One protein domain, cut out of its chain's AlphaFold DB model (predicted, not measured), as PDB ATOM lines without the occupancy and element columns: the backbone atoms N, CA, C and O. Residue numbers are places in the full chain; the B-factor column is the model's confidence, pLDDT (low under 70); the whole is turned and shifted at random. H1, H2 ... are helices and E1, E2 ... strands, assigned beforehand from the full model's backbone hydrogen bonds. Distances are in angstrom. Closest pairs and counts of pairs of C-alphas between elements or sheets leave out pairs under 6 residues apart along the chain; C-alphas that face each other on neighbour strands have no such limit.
ATOM      1  N   GLY A   2     240.112 208.572 254.824       89.44
ATOM      2  CA  GLY A   2     239.199 208.388 255.957       89.44
ATOM      3  C   GLY A   2     238.087 207.364 255.703       89.44
ATOM      4  O   GLY A   2     238.029 206.742 254.642       89.44
ATOM      5  N   VAL A   3     237.197 207.228 256.686       91.50
ATOM      6  CA  VAL A   3     236.029 206.336 256.659       91.50
ATOM      7  C   VAL A   3     234.758 207.164 256.824       91.50
ATOM      8  O   VAL A   3     234.742 208.153 257.558       91.50
ATOM      9  N   ALA A   4     233.684 206.767 256.146       93.81
ATOM     10  CA  ALA A   4     232.354 207.313 256.381       93.81
ATOM     11  C   ALA A   4     231.335 206.202 256.639       93.81
ATOM     12  O   ALA A   4     231.389 205.133 256.036       93.81
ATOM     13  N   LEU A   5     230.394 206.472 257.535       95.75
ATOM     14  CA  LEU A   5     229.250 205.623 257.825       95.75
ATOM     15  C   LEU A   5     228.053 206.094 256.996       95.75
ATOM     16  O   LEU A   5     227.750 207.287 256.974       95.75
ATOM     17  N   VAL A   6     227.388 205.165 256.316       96.62
ATOM     18  CA  VAL A   6     226.194 205.416 255.506       96.62
ATOM     19  C   VAL A   6     225.006 204.700 256.135       96.62
ATOM     20  O   VAL A   6     225.050 203.489 256.352       96.62
ATOM     21  N   GLU A   7     223.946 205.453 256.424       97.69
ATOM     22  CA  GLU A   7     222.778 204.980 257.173       97.69
ATOM     23  C   GLU A   7     221.470 205.518 256.597       97.69
ATOM     24  O   GLU A   7     221.414 206.623 256.051       97.69
ATOM     25  N   CYS A   8     220.388 204.765 256.787       97.69
ATOM     26  CA  CYS A   8     219.039 205.244 256.523       97.69
ATOM     27  C   CYS A   8     218.590 206.161 257.658       97.69
ATOM     28  O   CYS A   8     218.617 205.785 258.829       97.69
ATOM     29  N   LYS A   9     218.184 207.381 257.308       97.94
ATOM     30  CA  LYS A   9     217.760 208.400 258.266       97.94
ATOM     31  C   LYS A   9     216.244 208.519 258.375       97.94
ATOM     32  O   LYS A   9     215.747 208.748 259.474       97.94
ATOM     33  N   GLU A  10     215.533 208.425 257.256       97.69
ATOM     34  CA  GLU A  10     214.083 208.634 257.198       97.69
ATOM     35  C   GLU A  10     213.480 207.913 255.986       97.69
ATOM     36  O   GLU A  10     214.138 207.789 254.952       97.69
ATOM     37  N   GLY A  11     212.235 207.442 256.106       96.50
ATOM     38  CA  GLY A  11     211.440 206.857 255.020       96.50
ATOM     39  C   GLY A  11     211.825 205.430 254.619       96.50
ATOM     40  O   GLY A  11     210.955 204.606 254.382       96.50
ATOM     41  N   CYS A  12     213.109 205.101 254.585       96.25
ATOM     42  CA  CYS A  12     213.604 203.784 254.190       96.25
ATOM     43  C   CYS A  12     214.327 203.074 255.339       96.25
ATOM     44  O   CYS A  12     214.768 203.697 256.306       96.25
ATOM     45  N   THR A  13     214.464 201.755 255.220       96.50
ATOM     46  CA  THR A  13     215.261 200.914 256.113       96.50
ATOM     47  C   THR A  13     216.434 200.320 255.347       96.50
ATOM     48  O   THR A  13     216.320 199.986 254.169       96.50
ATOM     49  N   CYS A  14     217.578 200.203 256.011       95.00
ATOM     50  CA  CYS A  14     218.764 199.543 255.482       95.00
ATOM     51  C   CYS A  14     219.679 199.114 256.619       95.00
ATOM     52  O   CYS A  14     219.577 199.613 257.741       95.00
ATOM     53  N   GLN A  15     220.594 198.197 256.314       95.62
ATOM     54  CA  GLN A  15     221.716 197.919 257.201       95.62
ATOM     55  C   GLN A  15     222.778 199.011 257.014       95.62
ATOM     56  O   GLN A  15     223.155 199.268 255.869       95.62
ATOM     57  N   PRO A  16     223.260 199.650 258.096       95.56
ATOM     58  CA  PRO A  16     224.374 200.586 258.023       95.56
ATOM     59  C   PRO A  16     225.582 199.971 257.323       95.56
ATOM     60  O   PRO A  16     225.921 198.810 257.558       95.56
ATOM     61  N   ALA A  17     226.262 200.758 256.496       94.94
ATOM     62  CA  ALA A  17     227.442 200.303 255.777       94.94
ATOM     63  C   ALA A  17     228.567 201.336 255.849       94.94
ATOM     64  O   ALA A  17     228.325 202.541 255.909       94.94
ATOM     65  N   LYS A  18     229.814 200.863 255.839       93.56
ATOM     66  CA  LYS A  18     230.991 201.732 255.854       93.56
ATOM     67  C   LYS A  18     231.518 201.935 254.440       93.56
ATOM     68  O   LYS A  18     231.832 200.974 253.743       93.56
ATOM     69  N   LEU A  19     231.666 203.193 254.051       91.62
ATOM     70  CA  LEU A  19     232.531 203.592 252.954       91.62
ATOM     71  C   LEU A  19     233.956 203.680 253.506       91.62
ATOM     72  O   LEU A  19     234.349 204.702 254.074       91.62
ATOM     73  N   ASP A  20     234.699 202.583 253.384       90.00
ATOM     74  CA  ASP A  20     236.096 202.528 253.802       90.00
ATOM     75  C   ASP A  20     237.011 202.965 252.654       90.00
ATOM     76  O   ASP A  20     237.170 202.264 251.656       90.00
ATOM     77  N   GLY A  21     237.578 204.163 252.788       88.50
ATOM     78  CA  GLY A  21     238.546 204.696 251.838       88.50
ATOM     79  C   GLY A  21     239.995 204.366 252.185       88.50
ATOM     80  O   GLY A  21     240.887 204.821 251.468       88.50
ATOM     81  N   LYS A  22     240.276 203.661 253.291       87.00
ATOM     82  CA  LYS A  22     241.645 203.346 253.715       87.00
ATOM     83  C   LYS A  22     242.318 202.476 252.655       87.00
ATOM     84  O   LYS A  22     241.843 201.404 252.299       87.00
ATOM     85  N   TYR A  23     243.450 202.958 252.156       84.94
ATOM     86  CA  TYR A  23     244.268 202.241 251.193       84.94
ATOM     87  C   TYR A  23     245.739 202.543 251.453       84.94
ATOM     88  O   TYR A  23     246.092 203.677 251.796       84.94
ATOM     89  N   ASP A  24     246.588 201.528 251.304       82.25
ATOM     90  CA  ASP A  24     248.008 201.632 251.654       82.25
ATOM     91  C   ASP A  24     248.820 202.387 250.596       82.25
ATOM     92  O   ASP A  24     249.857 202.975 250.899       82.25
ATOM     93  N   LYS A  25     248.345 202.408 249.344       81.88
ATOM     94  CA  LYS A  25     249.047 203.067 248.238       81.88
ATOM     95  C   LYS A  25     248.509 204.485 247.991       81.88
ATOM     96  O   LYS A  25     247.301 204.701 248.107       81.88
ATOM     97  N   PRO A  26     249.365 205.440 247.578       77.62
ATOM     98  CA  PRO A  26     248.970 206.808 247.238       77.62
ATOM     99  C   PRO A  26     248.294 206.865 245.859       77.62
ATOM    100  O   PRO A  26     248.833 207.413 244.902       77.62
ATOM    101  N   VAL A  27     247.118 206.257 245.730       82.12
ATOM    102  CA  VAL A  27     246.343 206.239 244.483       82.12
ATOM    103  C   VAL A  27     244.924 206.736 244.730       82.12
ATOM    104  O   VAL A  27     244.373 206.586 245.819       82.12
ATOM    105  N   SER A  28     244.327 207.331 243.699       76.88
ATOM    106  CA  SER A  28     242.904 207.669 243.703       76.88
ATOM    107  C   SER A  28     242.121 206.494 243.130       76.88
ATOM    108  O   SER A  28     242.337 206.116 241.981       76.88
ATOM    109  N   ILE A  29     241.232 205.909 243.931       80.75
ATOM    110  CA  ILE A  29     240.389 204.782 243.527       80.75
ATOM    111  C   ILE A  29     238.933 205.218 243.614       80.75
ATOM    112  O   ILE A  29     238.497 205.762 244.629       80.75
ATOM    113  N   PHE A  30     238.180 204.941 242.554       84.31
ATOM    114  CA  PHE A  30     236.725 204.958 242.606       84.31
ATOM    115  C   PHE A  30     236.244 203.590 243.071       84.31
ATOM    116  O   PHE A  30     236.532 202.575 242.440       84.31
ATOM    117  N   TRP A  31     235.515 203.567 244.182       84.31
ATOM    118  CA  TRP A  31     234.942 202.349 244.734       84.31
ATOM    119  C   TRP A  31     233.436 202.507 244.904       84.31
ATOM    120  O   TRP A  31     232.957 203.564 245.318       84.31
ATOM    121  N   MET A  32     232.689 201.449 244.595       87.75
ATOM    122  CA  MET A  32     231.238 201.427 244.751       87.75
ATOM    123  C   MET A  32     230.859 200.689 246.031       87.75
ATOM    124  O   MET A  32     231.048 199.479 246.148       87.75
ATOM    125  N   LEU A  33     230.267 201.418 246.973       90.06
ATOM    126  CA  LEU A  33     229.564 200.825 248.102       90.06
ATOM    127  C   LEU A  33     228.138 200.471 247.668       90.06
ATOM    128  O   LEU A  33     227.383 201.347 247.251       90.06
ATOM    129  N   LYS A  34     227.759 199.197 247.793       89.62
ATOM    130  CA  LYS A  34     226.368 198.765 247.611       89.62
ATOM    131  C   LYS A  34     225.627 198.878 248.944       89.62
ATOM    132  O   LYS A  34     226.085 198.338 249.947       89.62
ATOM    133  N   LEU A  35     224.477 199.548 248.934       91.31
ATOM    134  CA  LEU A  35     223.575 199.673 250.077       91.31
ATOM    135  C   LEU A  35     222.176 199.228 249.647       91.31
ATOM    136  O   LEU A  35     221.605 199.792 248.716       91.31
ATOM    137  N   PHE A  36     221.629 198.219 250.321       91.25
ATOM    138  CA  PHE A  36     220.262 197.766 250.080       91.25
ATOM    139  C   PHE A  36     219.307 198.544 250.973       91.25
ATOM    140  O   PHE A  36     219.457 198.532 252.195       91.25
ATOM    141  N   VAL A  37     218.335 199.206 250.352       93.19
ATOM    142  CA  VAL A  37     217.341 200.047 251.023       93.19
ATOM    143  C   VAL A  37     215.935 199.551 250.700       93.19
ATOM    144  O   VAL A  37     215.695 199.044 249.603       93.19
ATOM    145  N   SER A  38     214.994 199.706 251.630       93.81
ATOM    146  CA  SER A  38     213.574 199.564 251.309       93.81
ATOM    147  C   SER A  38     213.092 200.729 250.435       93.81
ATOM    148  O   SER A  38     213.605 201.850 250.515       93.81
ATOM    149  N   GLN A  39     212.099 200.466 249.588       91.62
ATOM    150  CA  GLN A  39     211.517 201.484 248.719       91.62
ATOM    151  C   GLN A  39     210.644 202.451 249.526       91.62
ATOM    152  O   GLN A  39     209.742 202.024 250.245       91.62
ATOM    153  N   HIS A  40     210.892 203.756 249.381       94.44
ATOM    154  CA  HIS A  40     210.060 204.800 249.977       94.44
ATOM    155  C   HIS A  40     210.236 206.146 249.259       94.44
ATOM    156  O   HIS A  40     211.361 206.543 248.958       94.44
ATOM    157  N   GLU A  41     209.143 206.888 249.054       94.06
ATOM    158  CA  GLU A  41     209.132 208.190 248.353       94.06
ATOM    159  C   GLU A  41     210.013 209.267 249.009       94.06
ATOM    160  O   GLU A  41     210.554 210.143 248.344       94.06
ATOM    161  N   ARG A  42     210.181 209.185 250.329       95.25
ATOM    162  CA  ARG A  42     210.970 210.125 251.144       95.25
ATOM    163  C   ARG A  42     212.227 209.496 251.739       95.25
ATOM    164  O   ARG A  42     212.617 209.857 252.846       95.25
ATOM    165  N   CYS A  43     212.822 208.512 251.062       95.31
ATOM    166  CA  CYS A  43     214.047 207.882 251.555       95.31
ATOM    167  C   CYS A  43     215.166 208.923 251.704       95.31
ATOM    168  O   CYS A  43     215.559 209.582 250.741       95.31
ATOM    169  N   ARG A  44     215.682 209.073 252.926       96.81
ATOM    170  CA  ARG A  44     216.822 209.938 253.238       96.81
ATOM    171  C   ARG A  44     217.967 209.097 253.758       96.81
ATOM    172  O   ARG A  44     217.818 208.396 254.757       96.81
ATOM    173  N   LEU A  45     219.119 209.232 253.116       96.75
ATOM    174  CA  LEU A  45     220.375 208.661 253.581       96.75
ATOM    175  C   LEU A  45     221.180 209.720 254.331       96.75
ATOM    176  O   LEU A  45     221.153 210.905 253.995       96.75
ATOM    177  N   ARG A  46     221.916 209.282 255.345       97.38
ATOM    178  CA  ARG A  46     222.902 210.082 256.063       97.38
ATOM    179  C   ARG A  46     224.278 209.490 255.815       97.38
ATOM    180  O   ARG A  46     224.476 208.296 256.003       97.38
ATOM    181  N   VAL A  47     225.214 210.348 255.426       95.94
ATOM    182  CA  VAL A  47     226.633 210.013 255.311       95.94
ATOM    183  C   VAL A  47     227.377 210.793 256.385       95.94
ATOM    184  O   VAL A  47     227.349 212.023 256.386       95.94
ATOM    185  N   THR A  48     228.023 210.084 257.302       96.06
ATOM    186  CA  THR A  48     228.752 210.665 258.432       96.06
ATOM    187  C   THR A  48     230.224 210.313 258.301       96.06
ATOM    188  O   THR A  48     230.578 209.138 258.350       96.06
ATOM    189  N   ILE A  49     231.099 211.309 258.148       94.00
ATOM    190  CA  ILE A  49     232.549 211.085 258.225       94.00
ATOM    191  C   ILE A  49     232.877 210.685 259.666       94.00
ATOM    192  O   ILE A  49     232.490 211.387 260.601       94.00
ATOM    193  N   THR A  50     233.531 209.540 259.853       93.75
ATOM    194  CA  THR A  50     233.830 209.013 261.189       93.75
ATOM    195  C   THR A  50     235.186 209.505 261.685       93.75
ATOM    196  O   THR A  50     236.071 209.854 260.903       93.75
ATOM    197  N   ASN A  51     235.374 209.469 263.005       90.81
ATOM    198  CA  ASN A  51     236.655 209.773 263.652       90.81
ATOM    199  C   ASN A  51     237.621 208.574 263.647       90.81
ATOM    200  O   ASN A  51     238.544 208.519 264.455       90.81
ATOM    201  N   GLU A  52     237.399 207.578 262.783       89.06
ATOM    202  CA  GLU A  52     238.334 206.462 262.670       89.06
ATOM    203  C   GLU A  52     239.713 206.956 262.196       89.06
ATOM    204  O   GLU A  52     239.781 207.872 261.366       89.06
ATOM    205  N   PRO A  53     240.813 206.340 262.674       85.56
ATOM    206  CA  PRO A  53     242.159 206.709 262.253       85.56
ATOM    207  C   PRO A  53     242.292 206.708 260.730       85.56
ATOM    208  O   PRO A  53     241.774 205.807 260.062       85.56
ATOM    209  N   ALA A  54     242.988 207.700 260.175       79.56
ATOM    210  CA  ALA A  54     243.309 207.703 258.757       79.56
ATOM    211  C   ALA A  54     244.210 206.506 258.421       79.56
ATOM    212  O   ALA A  54     244.993 206.043 259.249       79.56
ATOM    213  N   GLY A  55     244.119 206.025 257.179       77.00
ATOM    214  CA  GLY A  55     245.113 205.086 256.647       77.00
ATOM    215  C   GLY A  55     246.528 205.687 256.637       77.00
ATOM    216  O   GLY A  55     246.700 206.879 256.900       77.00
ATOM    217  N   GLN A  56     247.530 204.891 256.251       76.06
ATOM    218  CA  GLN A  56     248.970 205.219 256.335       76.06
ATOM    219  C   GLN A  56     249.371 206.592 255.753       76.06
ATOM    220  O   GLN A  56     250.362 207.185 256.157       76.06
ATOM    221  N   GLN A  57     248.570 207.126 254.830       71.44
ATOM    222  CA  GLN A  57     248.738 208.435 254.191       71.44
ATOM    223  C   GLN A  57     248.407 209.646 255.100       71.44
ATOM    224  O   GLN A  57     248.520 210.781 254.648       71.44
ATOM    225  N   GLY A  58     247.909 209.449 256.328       68.12
ATOM    226  CA  GLY A  58     247.658 210.508 257.328       68.12
ATOM    227  C   GLY A  58     246.498 211.478 257.035       68.12
ATOM    228  O   GLY A  58     245.985 212.125 257.944       68.12
ATOM    229  N   ALA A  59     246.021 211.569 255.791       74.25
ATOM    230  CA  ALA A  59     244.912 212.450 255.422       74.25
ATOM    231  C   ALA A  59     243.533 211.839 255.755       74.25
ATOM    232  O   ALA A  59     243.167 210.786 255.219       74.25
ATOM    233  N   HIS A  60     242.720 212.538 256.552       81.62
ATOM    234  CA  HIS A  60     241.329 212.181 256.883       81.62
ATOM    235  C   HIS A  60     240.329 212.689 255.828       81.62
ATOM    236  O   HIS A  60     239.406 213.442 256.120       81.62
ATOM    237  N   LYS A  61     240.526 212.299 254.565       85.12
ATOM    238  CA  LYS A  61     239.641 212.689 253.457       85.12
ATOM    239  C   LYS A  61     238.725 211.540 253.044       85.12
ATOM    240  O   LYS A  61     239.199 210.425 252.837       85.12
ATOM    241  N   VAL A  62     237.444 211.851 252.858       88.06
ATOM    242  CA  VAL A  62     236.442 211.010 252.187       88.06
ATOM    243  C   VAL A  62     235.891 211.802 251.005       88.06
ATOM    244  O   VAL A  62     235.672 213.004 251.124       88.06
ATOM    245  N   THR A  63     235.694 211.150 249.858       89.81
ATOM    246  CA  THR A  63     235.085 211.775 248.672       89.81
ATOM    247  C   THR A  63     233.879 210.950 248.244       89.81
ATOM    248  O   THR A  63     234.030 209.786 247.886       89.81
ATOM    249  N   LEU A  64     232.689 211.553 248.279       90.75
ATOM    250  CA  LEU A  64     231.477 210.976 247.707       90.75
ATOM    251  C   LEU A  64     231.304 211.542 246.297       90.75
ATOM    252  O   LEU A  64     230.967 212.711 246.142       90.75
ATOM    253  N   ALA A  65     231.577 210.723 245.284       91.88
ATOM    254  CA  ALA A  65     231.501 211.164 243.894       91.88
ATOM    255  C   ALA A  65     230.056 211.227 243.378       91.88
ATOM    256  O   ALA A  65     229.672 212.199 242.736       91.88
ATOM    257  N   ALA A  66     229.261 210.191 243.656       91.88
ATOM    258  CA  ALA A  66     227.879 210.083 243.206       91.88
ATOM    259  C   ALA A  66     227.077 209.129 244.099       91.88
ATOM    260  O   ALA A  66     227.643 208.272 244.780       91.88
ATOM    261  N   ILE A  67     225.750 209.256 244.041       91.19
ATOM    262  CA  ILE A  67     224.795 208.261 244.536       91.19
ATOM    263  C   ILE A  67     223.979 207.797 243.333       91.19
ATOM    264  O   ILE A  67     223.392 208.616 242.629       91.19
ATOM    265  N   MET A  68     223.948 206.487 243.103       91.19
ATOM    266  CA  MET A  68     223.141 205.867 242.055       91.19
ATOM    267  C   MET A  68     222.012 205.079 242.707       91.19
ATOM    268  O   MET A  68     222.255 204.279 243.610       91.19
ATOM    269  N   VAL A  69     220.785 205.301 242.243       89.12
ATOM    270  CA  VAL A  69     219.608 204.550 242.685       89.12
ATOM    271  C   VAL A  69     219.217 203.604 241.563       89.12
ATOM    272  O   VAL A  69     218.952 204.036 240.445       89.12
ATOM    273  N   THR A  70     219.193 202.310 241.860       84.88
ATOM    274  CA  THR A  70     218.842 201.269 240.892       84.88
ATOM    275  C   THR A  70     217.767 200.370 241.474       84.88
ATOM    276  O   THR A  70     217.929 199.857 242.582       84.88
ATOM    277  N   HIS A  71     216.710 200.136 240.706       80.56
ATOM    278  CA  HIS A  71     215.722 199.107 240.992       80.56
ATOM    279  C   HIS A  71     215.972 197.934 240.044       80.56
ATOM    280  O   HIS A  71     215.774 198.058 238.838       80.56
ATOM    281  N   ILE A  72     216.470 196.824 240.582       71.81
ATOM    282  CA  ILE A  72     216.661 195.581 239.833       71.81
ATOM    283  C   ILE A  72     215.974 194.492 240.647       71.81
ATOM    284  O   ILE A  72     216.342 194.250 241.801       71.81
ATOM    285  N   GLU A  73     214.972 193.856 240.049       65.19
ATOM    286  CA  GLU A  73     214.343 192.667 240.620       65.19
ATOM    287  C   GLU A  73     215.422 191.590 240.828       65.19
ATOM    288  O   GLU A  73     216.268 191.372 239.963       65.19
ATOM    289  N   ASN A  74     215.442 190.944 241.997       60.53
ATOM    290  CA  ASN A  74     216.412 189.890 242.337       60.53
ATOM    291  C   ASN A  74     217.896 190.323 242.345       60.53
ATOM    292  O   ASN A  74     218.796 189.553 242.012       60.53
ATOM    293  N   MET A  75     218.195 191.532 242.834       57.19
ATOM    294  CA  MET A  75     219.567 192.065 242.945       57.19
ATOM    295  C   MET A  75     220.568 191.188 243.738       57.19
ATOM    296  O   MET A  75     221.778 191.373 243.603       57.19
ATOM    297  N   ARG A  76     220.097 190.228 244.553       55.00
ATOM    298  CA  ARG A  76     220.953 189.225 245.221       55.00
ATOM    299  C   ARG A  76     221.683 188.307 244.228       55.00
ATOM    300  O   ARG A  76     222.770 187.844 244.549       55.00
ATOM    301  N   GLU A  77     221.122 188.083 243.041       55.53
ATOM    302  CA  GLU A  77     221.709 187.251 241.976       55.53
ATOM    303  C   GLU A  77     222.561 188.083 240.993       55.53
ATOM    304  O   GLU A  77     223.521 187.593 240.393       55.53
ATOM    305  N   ALA A  78     222.295 189.389 240.893       54.47
ATOM    306  CA  ALA A  78     222.987 190.348 240.022       54.47
ATOM    307  C   ALA A  78     224.318 190.876 240.615       54.47
ATOM    308  O   ALA A  78     224.690 192.042 240.452       54.47
ATOM    309  N   GLY A  79     225.030 190.036 241.376       49.53
ATOM    310  CA  GLY A  79     226.229 190.412 242.132       49.53
ATOM    311  C   GLY A  79     227.391 190.926 241.275       49.53
ATOM    312  O   GLY A  79     228.215 191.698 241.778       49.53
ATOM    313  N   THR A  80     227.428 190.581 239.988       55.38
ATOM    314  CA  THR A  80     228.448 191.015 239.030       55.38
ATOM    315  C   THR A  80     227.782 191.503 237.743       55.38
ATOM    316  O   THR A  80     226.733 191.003 237.355       55.38
ATOM    317  N   LEU A  81     228.394 192.468 237.039       52.22
ATOM    318  CA  LEU A  81     227.928 192.883 235.699       52.22
ATOM    319  C   LEU A  81     227.789 191.681 234.743       52.22
ATOM    320  O   LEU A  81     226.951 191.694 233.852       52.22
ATOM    321  N   ALA A  82     228.573 190.624 234.976       52.53
ATOM    322  CA  ALA A  82     228.538 189.377 234.224       52.53
ATOM    323  C   ALA A  82     227.295 188.501 234.488       52.53
ATOM    324  O   ALA A  82     226.988 187.643 233.665       52.53
ATOM    325  N   SER A  83     226.586 188.676 235.611       50.00
ATOM    326  CA  SER A  83     225.384 187.890 235.939       50.00
ATOM    327  C   SER A  83     224.076 188.563 235.520       50.00
ATOM    328  O   SER A  83     222.990 188.018 235.713       50.00
ATOM    329  N   ILE A  84     224.163 189.739 234.903       55.41
ATOM    330  CA  ILE A  84     223.009 190.462 234.394       55.41
ATOM    331  C   ILE A  84     222.648 189.915 233.006       55.41
ATOM    332  O   ILE A  84     223.324 190.181 232.014       55.41
ATOM    333  N   ARG A  85     221.544 189.164 232.929       54.22
ATOM    334  CA  ARG A  85     221.103 188.475 231.705       54.22
ATOM    335  C   ARG A  85     220.922 189.405 230.496       54.22
ATOM    336  O   ARG A  85     221.329 189.037 229.406       54.22
ATOM    337  N   TRP A  86     220.429 190.633 230.672       54.38
ATOM    338  CA  TRP A  86     220.303 191.596 229.564       54.38
ATOM    339  C   TRP A  86     221.649 192.131 229.037       54.38
ATOM    340  O   TRP A  86     221.714 192.566 227.892       54.38
ATOM    341  N   ILE A  87     222.729 192.072 229.828       56.31
ATOM    342  CA  ILE A  87     224.091 192.381 229.357       56.31
ATOM    343  C   ILE A  87     224.642 191.209 228.533       56.31
ATOM    344  O   ILE A  87     225.219 191.437 227.473       56.31
ATOM    345  N   ASN A  88     224.426 189.966 228.981       51.59
ATOM    346  CA  ASN A  88     224.870 188.768 228.255       51.59
ATOM    347  C   ASN A  88     224.070 188.507 226.973       51.59
ATOM    348  O   ASN A  88     224.640 188.048 225.987       51.59
ATOM    349  N   ASP A  89     222.780 188.836 226.967       60.88
ATOM    350  CA  ASP A  89     221.895 188.597 225.824       60.88
ATOM    351  C   ASP A  89     222.021 189.692 224.743       60.88
ATOM    352  O   ASP A  89     221.326 189.634 223.732       60.88
ATOM    353  N   GLY A  90     222.923 190.669 224.932       51.28
ATOM    354  CA  GLY A  90     223.217 191.726 223.968       51.28
ATOM    355  C   GLY A  90     221.984 192.566 223.641       51.28
ATOM    356  O   GLY A  90     221.302 192.313 222.650       51.28
ATOM    357  N   VAL A  91     221.702 193.590 224.453       49.19
ATOM    358  CA  VAL A  91     220.596 194.534 224.212       49.19
ATOM    359  C   VAL A  91     220.640 195.060 222.771       49.19
ATOM    360  O   VAL A  91     221.471 195.900 222.424       49.19
ATOM    361  N   LYS A  92     219.700 194.609 221.931       49.38
ATOM    362  CA  LYS A  92     219.280 195.377 220.759       49.38
ATOM    363  C   LYS A  92     218.414 196.516 221.276       49.38
ATOM    364  O   LYS A  92     217.296 196.281 221.725       49.38
ATOM    365  N   MET A  93     218.957 197.730 221.256       40.97
ATOM    366  CA  MET A  93     218.143 198.932 221.419       40.97
ATOM    367  C   MET A  93     217.231 199.018 220.193       40.97
ATOM    368  O   MET A  93     217.723 199.195 219.077       40.97
ATOM    369  N   GLY A  94     215.942 198.762 220.407       39.06
ATOM    370  CA  GLY A  94     214.877 199.066 219.455       39.06
ATOM    371  C   GLY A  94     214.421 200.503 219.613       39.06
ATOM    372  O   GLY A  94     214.457 200.992 220.766       39.06
TER     373      GLY A  94
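Overview. This is residues 2 to 94 of the 94 residues of an uncharacterized protein of Chlorella sorokiniana (UniProt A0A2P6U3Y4). This model has little regular structure: a small sheet of three strands, two long unnamed stretches, and a tail, residues 85 to 94, that sticks out free. Residues 21 to 43 loop out from E2 and fold back to E3. The 93 printed residues run E1, E2, E3, H1; the antiparallel sheet has the order E2, E1, E3. The class is mostly strand, with only 22 residues in named elements; the whole is loose, radius of gyration of the C-alphas 16.5 A, spans 50 by 34 by 22 A.

Along the chain. Find C-alpha 3 at (236.029, 206.336, 256.659); E1, residues 3 to 10, runs 22.1 A from there. E2 is residues 17 to 20, and E3, residues 44 to 49, spans 16.5 A. H1, residues 85 to 88, ends at (224.870, 188.768, 228.255).

Arrangement. E1 and E2 form a hairpin at 154 degrees, with N 6 and O 17 2.8 A apart, within hydrogen-bond range. E3 is antiparallel to E1 at 156 degrees, with N 7 and O 46 2.9 A apart, also within range. H1, too short for an O i to N i+4 pair, is not on the sheet.

Size, cuts and confidence. The printed part has no cut. The links E2 to E3 and E3 to H1 are long. Residues 58 and 73 to 94 are under pLDDT 70.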